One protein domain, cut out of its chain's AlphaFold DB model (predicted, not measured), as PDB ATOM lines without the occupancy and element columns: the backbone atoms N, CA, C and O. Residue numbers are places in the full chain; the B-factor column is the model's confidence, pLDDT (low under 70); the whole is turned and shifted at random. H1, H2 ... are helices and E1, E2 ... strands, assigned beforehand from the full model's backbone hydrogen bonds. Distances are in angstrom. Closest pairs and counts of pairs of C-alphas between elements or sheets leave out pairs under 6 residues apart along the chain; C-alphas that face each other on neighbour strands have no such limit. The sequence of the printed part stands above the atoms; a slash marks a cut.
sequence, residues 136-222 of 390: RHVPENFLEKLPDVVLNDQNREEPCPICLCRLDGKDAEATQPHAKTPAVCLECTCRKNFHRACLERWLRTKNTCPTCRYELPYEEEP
ATOM      1  N   ARG A 136      -8.572 -26.932  45.487       75.62
ATOM      2  CA  ARG A 136      -9.360 -26.134  46.429       75.62
ATOM      3  C   ARG A 136      -9.323 -24.689  45.970       75.62
ATOM      4  O   ARG A 136      -8.290 -24.028  46.112       75.62
ATOM      5  N   HIS A 137     -10.428 -24.219  45.413       82.06
ATOM      6  CA  HIS A 137     -10.581 -22.837  44.983       82.06
ATOM      7  C   HIS A 137     -11.608 -22.126  45.861       82.06
ATOM      8  O   HIS A 137     -12.462 -22.744  46.499       82.06
ATOM      9  N   VAL A 138     -11.479 -20.808  45.938       84.81
ATOM     10  CA  VAL A 138     -12.463 -19.971  46.622       84.81
ATOM     11  C   VAL A 138     -13.638 -19.749  45.667       84.81
ATOM     12  O   VAL A 138     -13.383 -19.412  44.507       84.81
ATOM     13  N   PRO A 139     -14.894 -19.933  46.103       82.50
ATOM     14  CA  PRO A 139     -16.040 -19.795  45.213       82.50
ATOM     15  C   PRO A 139     -16.172 -18.374  44.656       82.50
ATOM     16  O   PRO A 139     -15.836 -17.387  45.317       82.50
ATOM     17  N   GLU A 140     -16.679 -18.256  43.427       83.88
ATOM     18  CA  GLU A 140     -16.740 -16.978  42.700       83.88
ATOM     19  C   GLU A 140     -17.570 -15.924  43.455       83.88
ATOM     20  O   GLU A 140     -17.209 -14.749  43.514       83.88
ATOM     21  N   ASN A 141     -18.624 -16.369  44.150       84.12
ATOM     22  CA  ASN A 141     -19.477 -15.526  44.991       84.12
ATOM     23  C   ASN A 141     -18.723 -14.827  46.141       84.12
ATOM     24  O   ASN A 141     -19.214 -13.835  46.684       84.12
ATOM     25  N   PHE A 142     -17.566 -15.349  46.549       85.88
ATOM     26  CA  PHE A 142     -16.699 -14.753  47.554       85.88
ATOM     27  C   PHE A 142     -15.742 -13.751  46.905       85.88
ATOM     28  O   PHE A 142     -15.508 -12.688  47.476       85.88
ATOM     29  N   LEU A 143     -15.243 -14.040  45.697       84.94
ATOM     30  CA  LEU A 143     -14.386 -13.126  44.931       84.94
ATOM     31  C   LEU A 143     -15.118 -11.825  44.569       84.94
ATOM     32  O   LEU A 143     -14.566 -10.732  44.706       84.94
ATOM     33  N   GLU A 144     -16.392 -11.925  44.190       85.94
ATOM     34  CA  GLU A 144     -17.238 -10.761  43.895       85.94
ATOM     35  C   GLU A 144     -17.454  -9.860  45.120       85.94
ATOM     36  O   GLU A 144     -17.561  -8.642  44.987       85.94
ATOM     37  N   LYS A 145     -17.468 -10.441  46.326       86.25
ATOM     38  CA  LYS A 145     -17.717  -9.734  47.593       86.25
ATOM     39  C   LYS A 145     -16.460  -9.151  48.236       86.25
ATOM     40  O   LYS A 145     -16.559  -8.587  49.326       86.25
ATOM     41  N   LEU A 146     -15.293  -9.281  47.602       86.25
ATOM     42  CA  LEU A 146     -14.054  -8.724  48.139       86.25
ATOM     43  C   LEU A 146     -14.173  -7.196  48.298       86.25
ATOM     44  O   LEU A 146     -14.547  -6.521  47.335       86.25
ATOM     45  N   PRO A 147     -13.855  -6.645  49.484       85.94
ATOM     46  CA  PRO A 147     -13.976  -5.220  49.737       85.94
ATOM     47  C   PRO A 147     -12.878  -4.442  49.006       85.94
ATOM     48  O   PRO A 147     -11.679  -4.663  49.217       85.94
ATOM     49  N   ASP A 148     -13.303  -3.494  48.174       88.12
ATOM     50  CA  ASP A 148     -12.411  -2.520  47.556       88.12
ATOM     51  C   ASP A 148     -11.871  -1.558  48.627       88.12
ATOM     52  O   ASP A 148     -12.599  -1.069  49.497       88.12
ATOM     53  N   VAL A 149     -10.572  -1.281  48.566       86.94
ATOM     54  CA  VAL A 149      -9.866  -0.441  49.536       86.94
ATOM     55  C   VAL A 149      -9.592   0.918  48.922       86.94
ATOM     56  O   VAL A 149      -8.986   1.036  47.856       86.94
ATOM     57  N   VAL A 150      -9.969   1.969  49.646       85.50
ATOM     58  CA  VAL A 150      -9.552   3.329  49.306       85.50
ATOM     59  C   VAL A 150      -8.085   3.496  49.700       85.50
ATOM     60  O   VAL A 150      -7.725   3.416  50.879       85.50
ATOM     61  N   LEU A 151      -7.230   3.718  48.704       84.38
ATOM     62  CA  LEU A 151      -5.810   3.948  48.936       84.38
ATOM     63  C   LEU A 151      -5.583   5.340  49.552       84.38
ATOM     64  O   LEU A 151      -6.076   6.342  49.035       84.38
ATOM     65  N   ASN A 152      -4.822   5.395  50.641       83.50
ATOM     66  CA  ASN A 152      -4.326   6.594  51.306       83.50
ATOM     67  C   ASN A 152      -2.800   6.690  51.143       83.50
ATOM     68  O   ASN A 152      -2.160   5.755  50.674       83.50
ATOM     69  N   ASP A 153      -2.186   7.791  51.564       77.00
ATOM     70  CA  ASP A 153      -0.744   7.998  51.355       77.00
ATOM     71  C   ASP A 153       0.146   6.922  52.011       77.00
ATOM     72  O   ASP A 153       1.250   6.679  51.542       77.00
ATOM     73  N   GLN A 154      -0.345   6.219  53.040       73.12
ATOM     74  CA  GLN A 154       0.403   5.171  53.747       73.12
ATOM     75  C   GLN A 154       0.343   3.803  53.049       73.12
ATOM     76  O   GLN A 154       1.340   3.091  53.011       73.12
ATOM     77  N   ASN A 155      -0.809   3.409  52.499       77.12
ATOM     78  CA  ASN A 155      -0.994   2.095  51.866       77.12
ATOM     79  C   ASN A 155      -0.747   2.118  50.345       77.12
ATOM     80  O   ASN A 155      -0.598   1.072  49.721       77.12
ATOM     81  N   ARG A 156      -0.692   3.310  49.744       75.38
ATOM     82  CA  ARG A 156      -0.467   3.537  48.311       75.38
ATOM     83  C   ARG A 156       0.979   3.295  47.885       75.38
ATOM     84  O   ARG A 156       1.248   3.091  46.701       75.38
ATOM     85  N   GLU A 157       1.898   3.379  48.839       77.06
ATOM     86  CA  GLU A 157       3.319   3.082  48.658       77.06
ATOM     87  C   GLU A 157       3.634   1.601  48.890       77.06
ATOM     88  O   GLU A 157       4.660   1.122  48.408       77.06
ATOM     89  N   GLU A 158       2.750   0.852  49.564       84.06
ATOM     90  CA  GLU A 158       2.911  -0.593  49.702       84.06
ATOM     91  C   GLU A 158       2.744  -1.270  48.325       84.06
ATOM     92  O   GLU A 158       1.726  -1.073  47.649       84.06
ATOM     93  N   PRO A 159       3.724  -2.075  47.876       89.44
ATOM     94  CA  PRO A 159       3.589  -2.828  46.641       89.44
ATOM     95  C   PRO A 159       2.635  -4.006  46.842       89.44
ATOM     96  O   PRO A 159       2.587  -4.625  47.908       89.44
ATOM     97  N   CYS A 160       1.915  -4.370  45.786       91.44
ATOM     98  CA  CYS A 160       1.136  -5.600  45.746       91.44
ATOM     99  C   CYS A 160       2.072  -6.807  45.944       91.44
ATOM    100  O   CYS A 160       2.950  -7.023  45.110       91.44
ATOM    101  N   PRO A 161       1.887  -7.659  46.969       91.62
ATOM    102  CA  PRO A 161       2.797  -8.782  47.222       91.62
ATOM    103  C   PRO A 161       2.818  -9.870  46.133       91.62
ATOM    104  O   PRO A 161       3.644 -10.775  46.200       91.62
ATOM    105  N   ILE A 162       1.896  -9.822  45.162       92.81
ATOM    106  CA  ILE A 162       1.788 -10.810  44.077       92.81
ATOM    107  C   ILE A 162       2.583 -10.367  42.841       92.81
ATOM    108  O   ILE A 162       3.346 -11.160  42.299       92.81
ATOM    109  N   CYS A 163       2.400  -9.125  42.383       91.62
ATOM    110  CA  CYS A 163       3.059  -8.603  41.176       91.62
ATOM    111  C   CYS A 163       4.175  -7.591  41.462       91.62
ATOM    112  O   CYS A 163       4.847  -7.154  40.535       91.62
ATOM    113  N   LEU A 164       4.361  -7.207  42.727       90.25
ATOM    114  CA  LEU A 164       5.365  -6.253  43.209       90.25
ATOM    115  C   LEU A 164       5.236  -4.823  42.652       90.25
ATOM    116  O   LEU A 164       6.105  -3.995  42.903       90.25
ATOM    117  N   CYS A 165       4.142  -4.510  41.956       89.38
ATOM    118  CA  CYS A 165       3.828  -3.165  41.465       89.38
ATOM    119  C   CYS A 165       3.049  -2.366  42.511       89.38
ATOM    120  O   CYS A 165       2.379  -2.949  43.373       89.38
ATOM    121  N   ARG A 166       3.068  -1.035  42.422       88.50
ATOM    122  CA  ARG A 166       2.294  -0.179  43.328       88.50
ATOM    123  C   ARG A 166       0.795  -0.416  43.165       88.50
ATOM    124  O   ARG A 166       0.266  -0.586  42.064       88.50
ATOM    125  N   LEU A 167       0.080  -0.373  44.287       87.81
ATOM    126  CA  LEU A 167      -1.369  -0.599  44.330       87.81
ATOM    127  C   LEU A 167      -2.183   0.480  43.600       87.81
ATOM    128  O   LEU A 167      -3.333   0.252  43.244       87.81
ATOM    129  N   ASP A 168      -1.585   1.642  43.359       84.50
ATOM    130  CA  ASP A 168      -2.207   2.771  42.671       84.50
ATOM    131  C   ASP A 168      -2.117   2.723  41.141       84.50
ATOM    132  O   ASP A 168      -2.650   3.619  40.480       84.50
ATOM    133  N   GLY A 169      -1.394   1.743  40.593       81.25
ATOM    134  CA  GLY A 169      -1.188   1.569  39.160       81.25
ATOM    135  C   GLY A 169      -0.444   2.717  38.475       81.25
ATOM    136  O   GLY A 169      -0.491   2.810  37.248       81.25
ATOM    137  N   LYS A 170       0.223   3.612  39.223       78.88
ATOM    138  CA  LYS A 170       0.953   4.754  38.631       78.88
ATOM    139  C   LYS A 170       2.251   4.343  37.939       78.88
ATOM    140  O   LYS A 170       2.714   5.057  37.057       78.88
ATOM    141  N   ASP A 171       2.829   3.227  38.352       72.19
ATOM    142  CA  ASP A 171       4.009   2.584  37.774       72.19
ATOM    143  C   ASP A 171       3.651   1.505  36.737       72.19
ATOM    144  O   ASP A 171       4.543   0.885  36.163       72.19
ATOM    145  N   ALA A 172       2.360   1.286  36.466       73.94
ATOM    146  CA  ALA A 172       1.913   0.254  35.543       73.94
ATOM    147  C   ALA A 172       2.288   0.601  34.093       73.94
ATOM    148  O   ALA A 172       1.668   1.456  33.448       73.94
ATOM    149  N   GLU A 173       3.267  -0.120  33.552       72.88
ATOM    150  CA  GLU A 173       3.570  -0.116  32.124       72.88
ATOM    151  C   GLU A 173       2.351  -0.577  31.304       72.88
ATOM    152  O   GLU A 173       1.482  -1.310  31.786       72.88
ATOM    153  N   ALA A 174       2.283  -0.187  30.025       68.12
ATOM    154  CA  ALA A 174       1.196  -0.593  29.124       68.12
ATOM    155  C   ALA A 174       1.006  -2.126  29.057       68.12
ATOM    156  O   ALA A 174      -0.102  -2.601  28.812       68.12
ATOM    157  N   THR A 175       2.066  -2.883  29.340       68.44
ATOM    158  CA  THR A 175       2.127  -4.350  29.328       68.44
ATOM    159  C   THR A 175       1.534  -5.008  30.584       68.44
ATOM    160  O   THR A 175       1.322  -6.219  30.598       68.44
ATOM    161  N   GLN A 176       1.232  -4.250  31.644       77.62
ATOM    162  CA  GLN A 176       0.774  -4.789  32.931       77.62
ATOM    163  C   GLN A 176      -0.635  -4.292  33.300       77.62
ATOM    164  O   GLN A 176      -0.815  -3.512  34.237       77.62
ATOM    165  N   PRO A 177      -1.684  -4.762  32.596       79.69
ATOM    166  CA  PRO A 177      -3.056  -4.301  32.821       79.69
ATOM    167  C   PRO A 177      -3.588  -4.644  34.220       79.69
ATOM    168  O   PRO A 177      -4.454  -3.942  34.737       79.69
ATOM    169  N   HIS A 178      -3.051  -5.685  34.863       82.06
ATOM    170  CA  HIS A 178      -3.463  -6.118  36.200       82.06
ATOM    171  C   HIS A 178      -3.189  -5.061  37.284       82.06
ATOM    172  O   HIS A 178      -3.976  -4.945  38.224       82.06
ATOM    173  N   ALA A 179      -2.134  -4.252  37.130       83.44
ATOM    174  CA  ALA A 179      -1.750  -3.217  38.090       83.44
ATOM    175  C   ALA A 179      -2.671  -1.980  38.063       83.44
ATOM    176  O   ALA A 179      -2.624  -1.156  38.968       83.44
ATOM    177  N   LYS A 180      -3.544  -1.862  37.050       83.81
ATOM    178  CA  LYS A 180      -4.564  -0.800  36.949       83.81
ATOM    179  C   LYS A 180      -5.888  -1.161  37.627       83.81
ATOM    180  O   LYS A 180      -6.802  -0.341  37.647       83.81
ATOM    181  N   THR A 181      -6.024  -2.389  38.128       86.69
ATOM    182  CA  THR A 181      -7.243  -2.824  38.826       86.69
ATOM    183  C   THR A 181      -7.286  -2.272  40.252       86.69
ATOM    184  O   THR A 181      -6.224  -2.009  40.820       86.69
ATOM    185  N   PRO A 182      -8.483  -2.060  40.838       87.75
ATOM    186  CA  PRO A 182      -8.593  -1.498  42.180       87.75
ATOM    187  C   PRO A 182      -7.886  -2.378  43.210       87.75
ATOM    188  O   PRO A 182      -7.807  -3.603  43.067       87.75
ATOM    189  N   ALA A 183      -7.377  -1.737  44.258       90.50
ATOM    190  CA  ALA A 183      -6.836  -2.444  45.401       90.50
ATOM    191  C   ALA A 183      -7.976  -3.055  46.224       90.50
ATOM    192  O   ALA A 183      -8.979  -2.400  46.499       90.50
ATOM    193  N   VAL A 184      -7.801  -4.302  46.641       91.19
ATOM    194  CA  VAL A 184      -8.720  -5.056  47.495       91.19
ATOM    195  C   VAL A 184      -7.972  -5.563  48.719       91.19
ATOM    196  O   VAL A 184      -6.785  -5.896  48.639       91.19
ATOM    197  N   CYS A 185      -8.665  -5.644  49.851       87.31
ATOM    198  CA  CYS A 185      -8.133  -6.258  51.063       87.31
ATOM    199  C   CYS A 185      -8.752  -7.637  51.224       87.31
ATOM    200  O   CYS A 185      -9.972  -7.788  51.244       87.31
ATOM    201  N   LEU A 186      -7.905  -8.645  51.411       87.06
ATOM    202  CA  LEU A 186      -8.392  -9.950  51.822       87.06
ATOM    203  C   LEU A 186      -8.717  -9.925  53.321       87.06
ATOM    204  O   LEU A 186      -7.876  -9.519  54.130       87.06
ATOM    205  N   GLU A 187      -9.900 -10.405  53.706       79.31
ATOM    206  CA  GLU A 187     -10.300 -10.580  55.109       79.31
ATOM    207  C   GLU A 187      -9.558 -11.772  55.758       79.31
ATOM    208  O   GLU A 187     -10.128 -12.803  56.097       79.31
ATOM    209  N   CYS A 188      -8.238 -11.634  55.905       82.00
ATOM    210  CA  CYS A 188      -7.343 -12.518  56.657       82.00
ATOM    211  C   CYS A 188      -6.900 -11.834  57.958       82.00
ATOM    212  O   CYS A 188      -6.972 -10.612  58.109       82.00
ATOM    213  N   THR A 189      -6.267 -12.599  58.848       81.38
ATOM    214  CA  THR A 189      -5.526 -12.075  60.015       81.38
ATOM    215  C   THR A 189      -4.460 -11.028  59.653       81.38
ATOM    216  O   THR A 189      -4.059 -10.233  60.497       81.38
ATOM    217  N   CYS A 190      -4.013 -11.017  58.397       84.44
ATOM    218  CA  CYS A 190      -2.917 -10.210  57.883       84.44
ATOM    219  C   CYS A 190      -3.304  -8.872  57.240       84.44
ATOM    220  O   CYS A 190      -2.423  -8.036  57.051       84.44
ATOM    221  N   ARG A 191      -4.587  -8.703  56.875       83.69
ATOM    222  CA  ARG A 191      -5.185  -7.536  56.192       83.69
ATOM    223  C   ARG A 191      -4.259  -6.848  55.181       83.69
ATOM    224  O   ARG A 191      -4.022  -5.645  55.256       83.69
ATOM    225  N   LYS A 192      -3.684  -7.633  54.267       88.81
ATOM    226  CA  LYS A 192      -2.828  -7.116  53.193       88.81
ATOM    227  C   LYS A 192      -3.652  -6.748  51.967       88.81
ATOM    228  O   LYS A 192      -4.662  -7.391  51.674       88.81
ATOM    229  N   ASN A 193      -3.185  -5.716  51.271       91.38
ATOM    230  CA  ASN A 193      -3.820  -5.173  50.080       91.38
ATOM    231  C   ASN A 193      -3.179  -5.759  48.817       91.38
ATOM    232  O   ASN A 193      -1.965  -5.955  48.749       91.38
ATOM    233  N   PHE A 194      -4.004  -6.016  47.810       92.88
ATOM    234  CA  PHE A 194      -3.605  -6.594  46.530       92.88
ATOM    235  C   PHE A 194      -4.368  -5.906  45.404       92.88
ATOM    236  O   PHE A 194      -5.461  -5.403  45.628       92.88
ATOM    237  N   HIS A 195      -3.862  -5.939  44.174       92.81
ATOM    238  CA  HIS A 195      -4.714  -5.643  43.019       92.81
ATOM    239  C   HIS A 195      -5.784  -6.729  42.876       92.81
ATOM    240  O   HIS A 195      -5.455  -7.919  42.957       92.81
ATOM    241  N   ARG A 196      -7.033  -6.341  42.597       92.31
ATOM    242  CA  ARG A 196      -8.164  -7.265  42.410       92.31
ATOM    243  C   ARG A 196      -7.825  -8.411  41.456       92.31
ATOM    244  O   ARG A 196      -7.931  -9.573  41.839       92.31
ATOM    245  N   ALA A 197      -7.292  -8.099  40.273       92.06
ATOM    246  CA  ALA A 197      -6.931  -9.119  39.284       92.06
ATOM    247  C   ALA A 197      -5.826 -10.077  39.763       92.06
ATOM    248  O   ALA A 197      -5.824 -11.256  39.409       92.06
ATOM    249  N   CYS A 198      -4.876  -9.588  40.566       92.69
ATOM    250  CA  CYS A 198      -3.812 -10.429  41.107       92.69
ATOM    251  C   CYS A 198      -4.362 -11.414  42.140       92.69
ATOM    252  O   CYS A 198      -4.036 -12.602  42.096       92.69
ATOM    253  N   LEU A 199      -5.202 -10.921  43.054       92.31
ATOM    254  CA  LEU A 199      -5.778 -11.738  44.112       92.31
ATOM    255  C   LEU A 199      -6.774 -12.761  43.556       92.31
ATOM    256  O   LEU A 199      -6.691 -13.928  43.918       92.31
ATOM    257  N   GLU A 200      -7.646 -12.370  42.625       91.69
ATOM    258  CA  GLU A 200      -8.585 -13.290  41.970       91.69
ATOM    259  C   GLU A 200      -7.851 -14.425  41.246       91.69
ATOM    260  O   GLU A 200      -8.173 -15.598  41.435       91.69
ATOM    261  N   ARG A 201      -6.798 -14.111  40.478       90.88
ATOM    262  CA  ARG A 201      -5.992 -15.134  39.792       90.88
ATOM    263  C   ARG A 201      -5.361 -16.125  40.770       90.88
ATOM    264  O   ARG A 201      -5.296 -17.319  40.478       90.88
ATOM    265  N   TRP A 202      -4.894 -15.642  41.919       91.69
ATOM    266  CA  TRP A 202      -4.351 -16.498  42.968       91.69
ATOM    267  C   TRP A 202      -5.433 -17.387  43.591       91.69
ATOM    268  O   TRP A 202      -5.246 -18.602  43.685       91.69
ATOM    269  N   LEU A 203      -6.580 -16.805  43.956       90.06
ATOM    270  CA  LEU A 203      -7.663 -17.491  44.667       90.06
ATOM    271  C   LEU A 203      -8.424 -18.525  43.823       90.06
ATOM    272  O   LEU A 203      -8.965 -19.483  44.376       90.06
ATOM    273  N   ARG A 204      -8.374 -18.403  42.490       86.75
ATOM    274  CA  ARG A 204      -8.831 -19.447  41.554       86.75
ATOM    275  C   ARG A 204      -7.977 -20.717  41.595       86.75
ATOM    276  O   ARG A 204      -8.441 -21.780  41.209       86.75
ATOM    277  N   THR A 205      -6.721 -20.617  42.038       83.94
ATOM    278  CA  THR A 205      -5.798 -21.766  42.100       83.94
ATOM    279  C   THR A 205      -5.570 -22.255  43.528       83.94
ATOM    280  O   THR A 205      -5.309 -23.437  43.744       83.94
ATOM    281  N   LYS A 206      -5.603 -21.346  44.507       86.94
ATOM    282  CA  LYS A 206      -5.285 -21.626  45.909       86.94
ATOM    283  C   LYS A 206      -6.276 -20.928  46.826       86.94
ATOM    284  O   LYS A 206      -6.405 -19.714  46.783       86.94
ATOM    285  N   ASN A 207      -6.840 -21.652  47.778       90.25
ATOM    286  CA  ASN A 207      -7.708 -21.102  48.820       90.25
ATOM    287  C   ASN A 207      -6.966 -20.433  49.997       90.25
ATOM    288  O   ASN A 207      -7.485 -20.388  51.108       90.25
ATOM    289  N   THR A 208      -5.740 -19.946  49.799       91.00
ATOM    290  CA  THR A 208      -4.905 -19.409  50.888       91.00
ATOM    291  C   THR A 208      -4.434 -17.996  50.604       91.00
ATOM    292  O   THR A 208      -4.145 -17.641  49.462       91.00
ATOM    293  N   CYS A 209      -4.292 -17.185  51.652       91.62
ATOM    294  CA  CYS A 209      -3.695 -15.859  51.526       91.62
ATOM    295  C   CYS A 209      -2.215 -15.943  51.078       91.62
ATOM    296  O   CYS A 209      -1.434 -16.636  51.739       91.62
ATOM    297  N   PRO A 210      -1.781 -15.190  50.043       92.38
ATOM    298  CA  PRO A 210      -0.385 -15.169  49.589       92.38
ATOM    299  C   PRO A 210       0.633 -14.779  50.670       92.38
ATOM    300  O   PRO A 210       1.782 -15.208  50.610       92.38
ATOM    301  N   THR A 211       0.229 -13.970  51.656       91.25
ATOM    302  CA  THR A 211       1.148 -13.432  52.671       91.25
ATOM    303  C   THR A 211       1.175 -14.260  53.952       91.25
ATOM    304  O   THR A 211       2.252 -14.607  54.423       91.25
ATOM    305  N   CYS A 212       0.016 -14.584  54.535       91.50
ATOM    306  CA  CYS A 212      -0.046 -15.277  55.832       91.50
ATOM    307  C   CYS A 212      -0.514 -16.731  55.755       91.50
ATOM    308  O   CYS A 212      -0.600 -17.384  56.790       91.50
ATOM    309  N   ARG A 213      -0.839 -17.232  54.556       90.44
ATOM    310  CA  ARG A 213      -1.337 -18.598  54.314       90.44
ATOM    311  C   ARG A 213      -2.625 -18.964  55.064       90.44
ATOM    312  O   ARG A 213      -2.958 -20.138  55.133       90.44
ATOM    313  N   TYR A 214      -3.359 -17.977  55.581       90.69
ATOM    314  CA  TYR A 214      -4.689 -18.188  56.153       90.69
ATOM    315  C   TYR A 214      -5.609 -18.856  55.124       90.69
ATOM    316  O   TYR A 214      -5.666 -18.396  53.979       90.69
ATOM    317  N   GLU A 215      -6.291 -19.925  55.534       87.62
ATOM    318  CA  GLU A 215      -7.217 -20.694  54.699       87.62
ATOM    319  C   GLU A 215      -8.580 -20.000  54.624       87.62
ATOM    320  O   GLU A 215      -9.203 -19.686  55.637       87.62
ATOM    321  N   LEU A 216      -9.032 -19.745  53.401       86.88
ATOM    322  CA  LEU A 216     -10.333 -19.162  53.096       86.88
ATOM    323  C   LEU A 216     -11.373 -20.268  52.880       86.88
ATOM    324  O   LEU A 216     -10.995 -21.399  52.544       86.88
ATOM    325  N   PRO A 217     -12.678 -19.956  53.028       83.00
ATOM    326  CA  PRO A 217     -13.731 -20.878  52.624       83.00
ATOM    327  C   PRO A 217     -13.508 -21.297  51.169       83.00
ATOM    328  O   PRO A 217     -13.244 -20.462  50.302       83.00
ATOM    329  N   TYR A 218     -13.569 -22.601  50.928       81.19
ATOM    330  CA  TYR A 218     -13.318 -23.196  49.627       81.19
ATOM    331  C   TYR A 218     -14.478 -24.103  49.246       81.19
ATOM    332  O   TYR A 218     -15.116 -24.704  50.111       81.19
ATOM    333  N   GLU A 219     -14.719 -24.206  47.948       72.69
ATOM    334  CA  GLU A 219     -15.528 -25.273  47.380       72.69
ATOM    335  C   GLU A 219     -14.565 -26.312  46.796       72.69
ATOM    336  O   GLU A 219     -13.524 -25.981  46.216       72.69
ATOM    337  N   GLU A 220     -14.853 -27.589  47.042       66.00
ATOM    338  CA  GLU A 220     -14.163 -28.664  46.340       66.00
ATOM    339  C   GLU A 220     -14.815 -28.751  44.969       66.00
ATOM    340  O   GLU A 220     -16.004 -29.055  44.865       66.00
ATOM    341  N   GLU A 221     -14.055 -28.431  43.918       63.94
ATOM    342  CA  GLU A 221     -14.513 -28.752  42.574       63.94
ATOM    343  C   GLU A 221     -14.740 -30.268  42.550       63.94
ATOM    344  O   GLU A 221     -13.816 -31.004  42.932       63.94
ATOM    345  N   PRO A 222     -15.950 -30.748  42.196       54.66
ATOM    346  CA  PRO A 222     -16.167 -32.176  42.050       54.66
ATOM    347  C   PRO A 222     -15.095 -32.673  41.096       54.66
ATOM    348  O   PRO A 222     -14.813 -32.009  40.100       54.66
TER     349      PRO A 222
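What this domain is: This is residues 136 to 222 of the 390 residues of the protein "Hypothetical protein" of Pelagomonas calceolata (UniProt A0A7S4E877). What shows first? Little regular structure: a small core, the hairpin E1 and E2 running into H3, with long loops wound round it. H2 packs on H3, and short H1 is near it. What is it made of? The 87 printed residues have H1, H2, E1, E2 and H3 in order, a mixed class with only 22 residues in named elements. It is compact, with radius of gyration of the C-alphas 12.8 A and spans 40 by 28 by 19 A.

Where its parts are: What comes first? H1, residues 140 to 143, begins at C-alpha (-16.740, -16.978, 42.700); H2 is residues 177 to 180. What follows? E1 is residues 183 to 185, E2 193 to 195, and H3, 196 to 203, spans 10.5 A and ends at C-alpha (-7.663, -17.491, 44.667).

How they stand to each other: What is by H3? H1 is close but not clearly touching, C-alphas of Leu 143 and Glu 200 closest at 6.5 A; H2 touches it, C-alphas of His 178 and Ala 197 closest at 5.5 A. How do the backbones pair? E1 and E2 are antiparallel, N 184 and O 194 at 2.8 A. Every O i to N i+4 pair is within hydrogen-bond range in H3; H1 and H2 are too short for one.

The domain as a whole: How far does it reach? The farthest C-alphas, Asp 153 and Pro 222, are 44.0 A apart. Is it continuous and sure? The printed part has no cut; H1 to H2 is a long link of 33 residues. Residues 174 to 175 and 220 to 222 have pLDDT under 70.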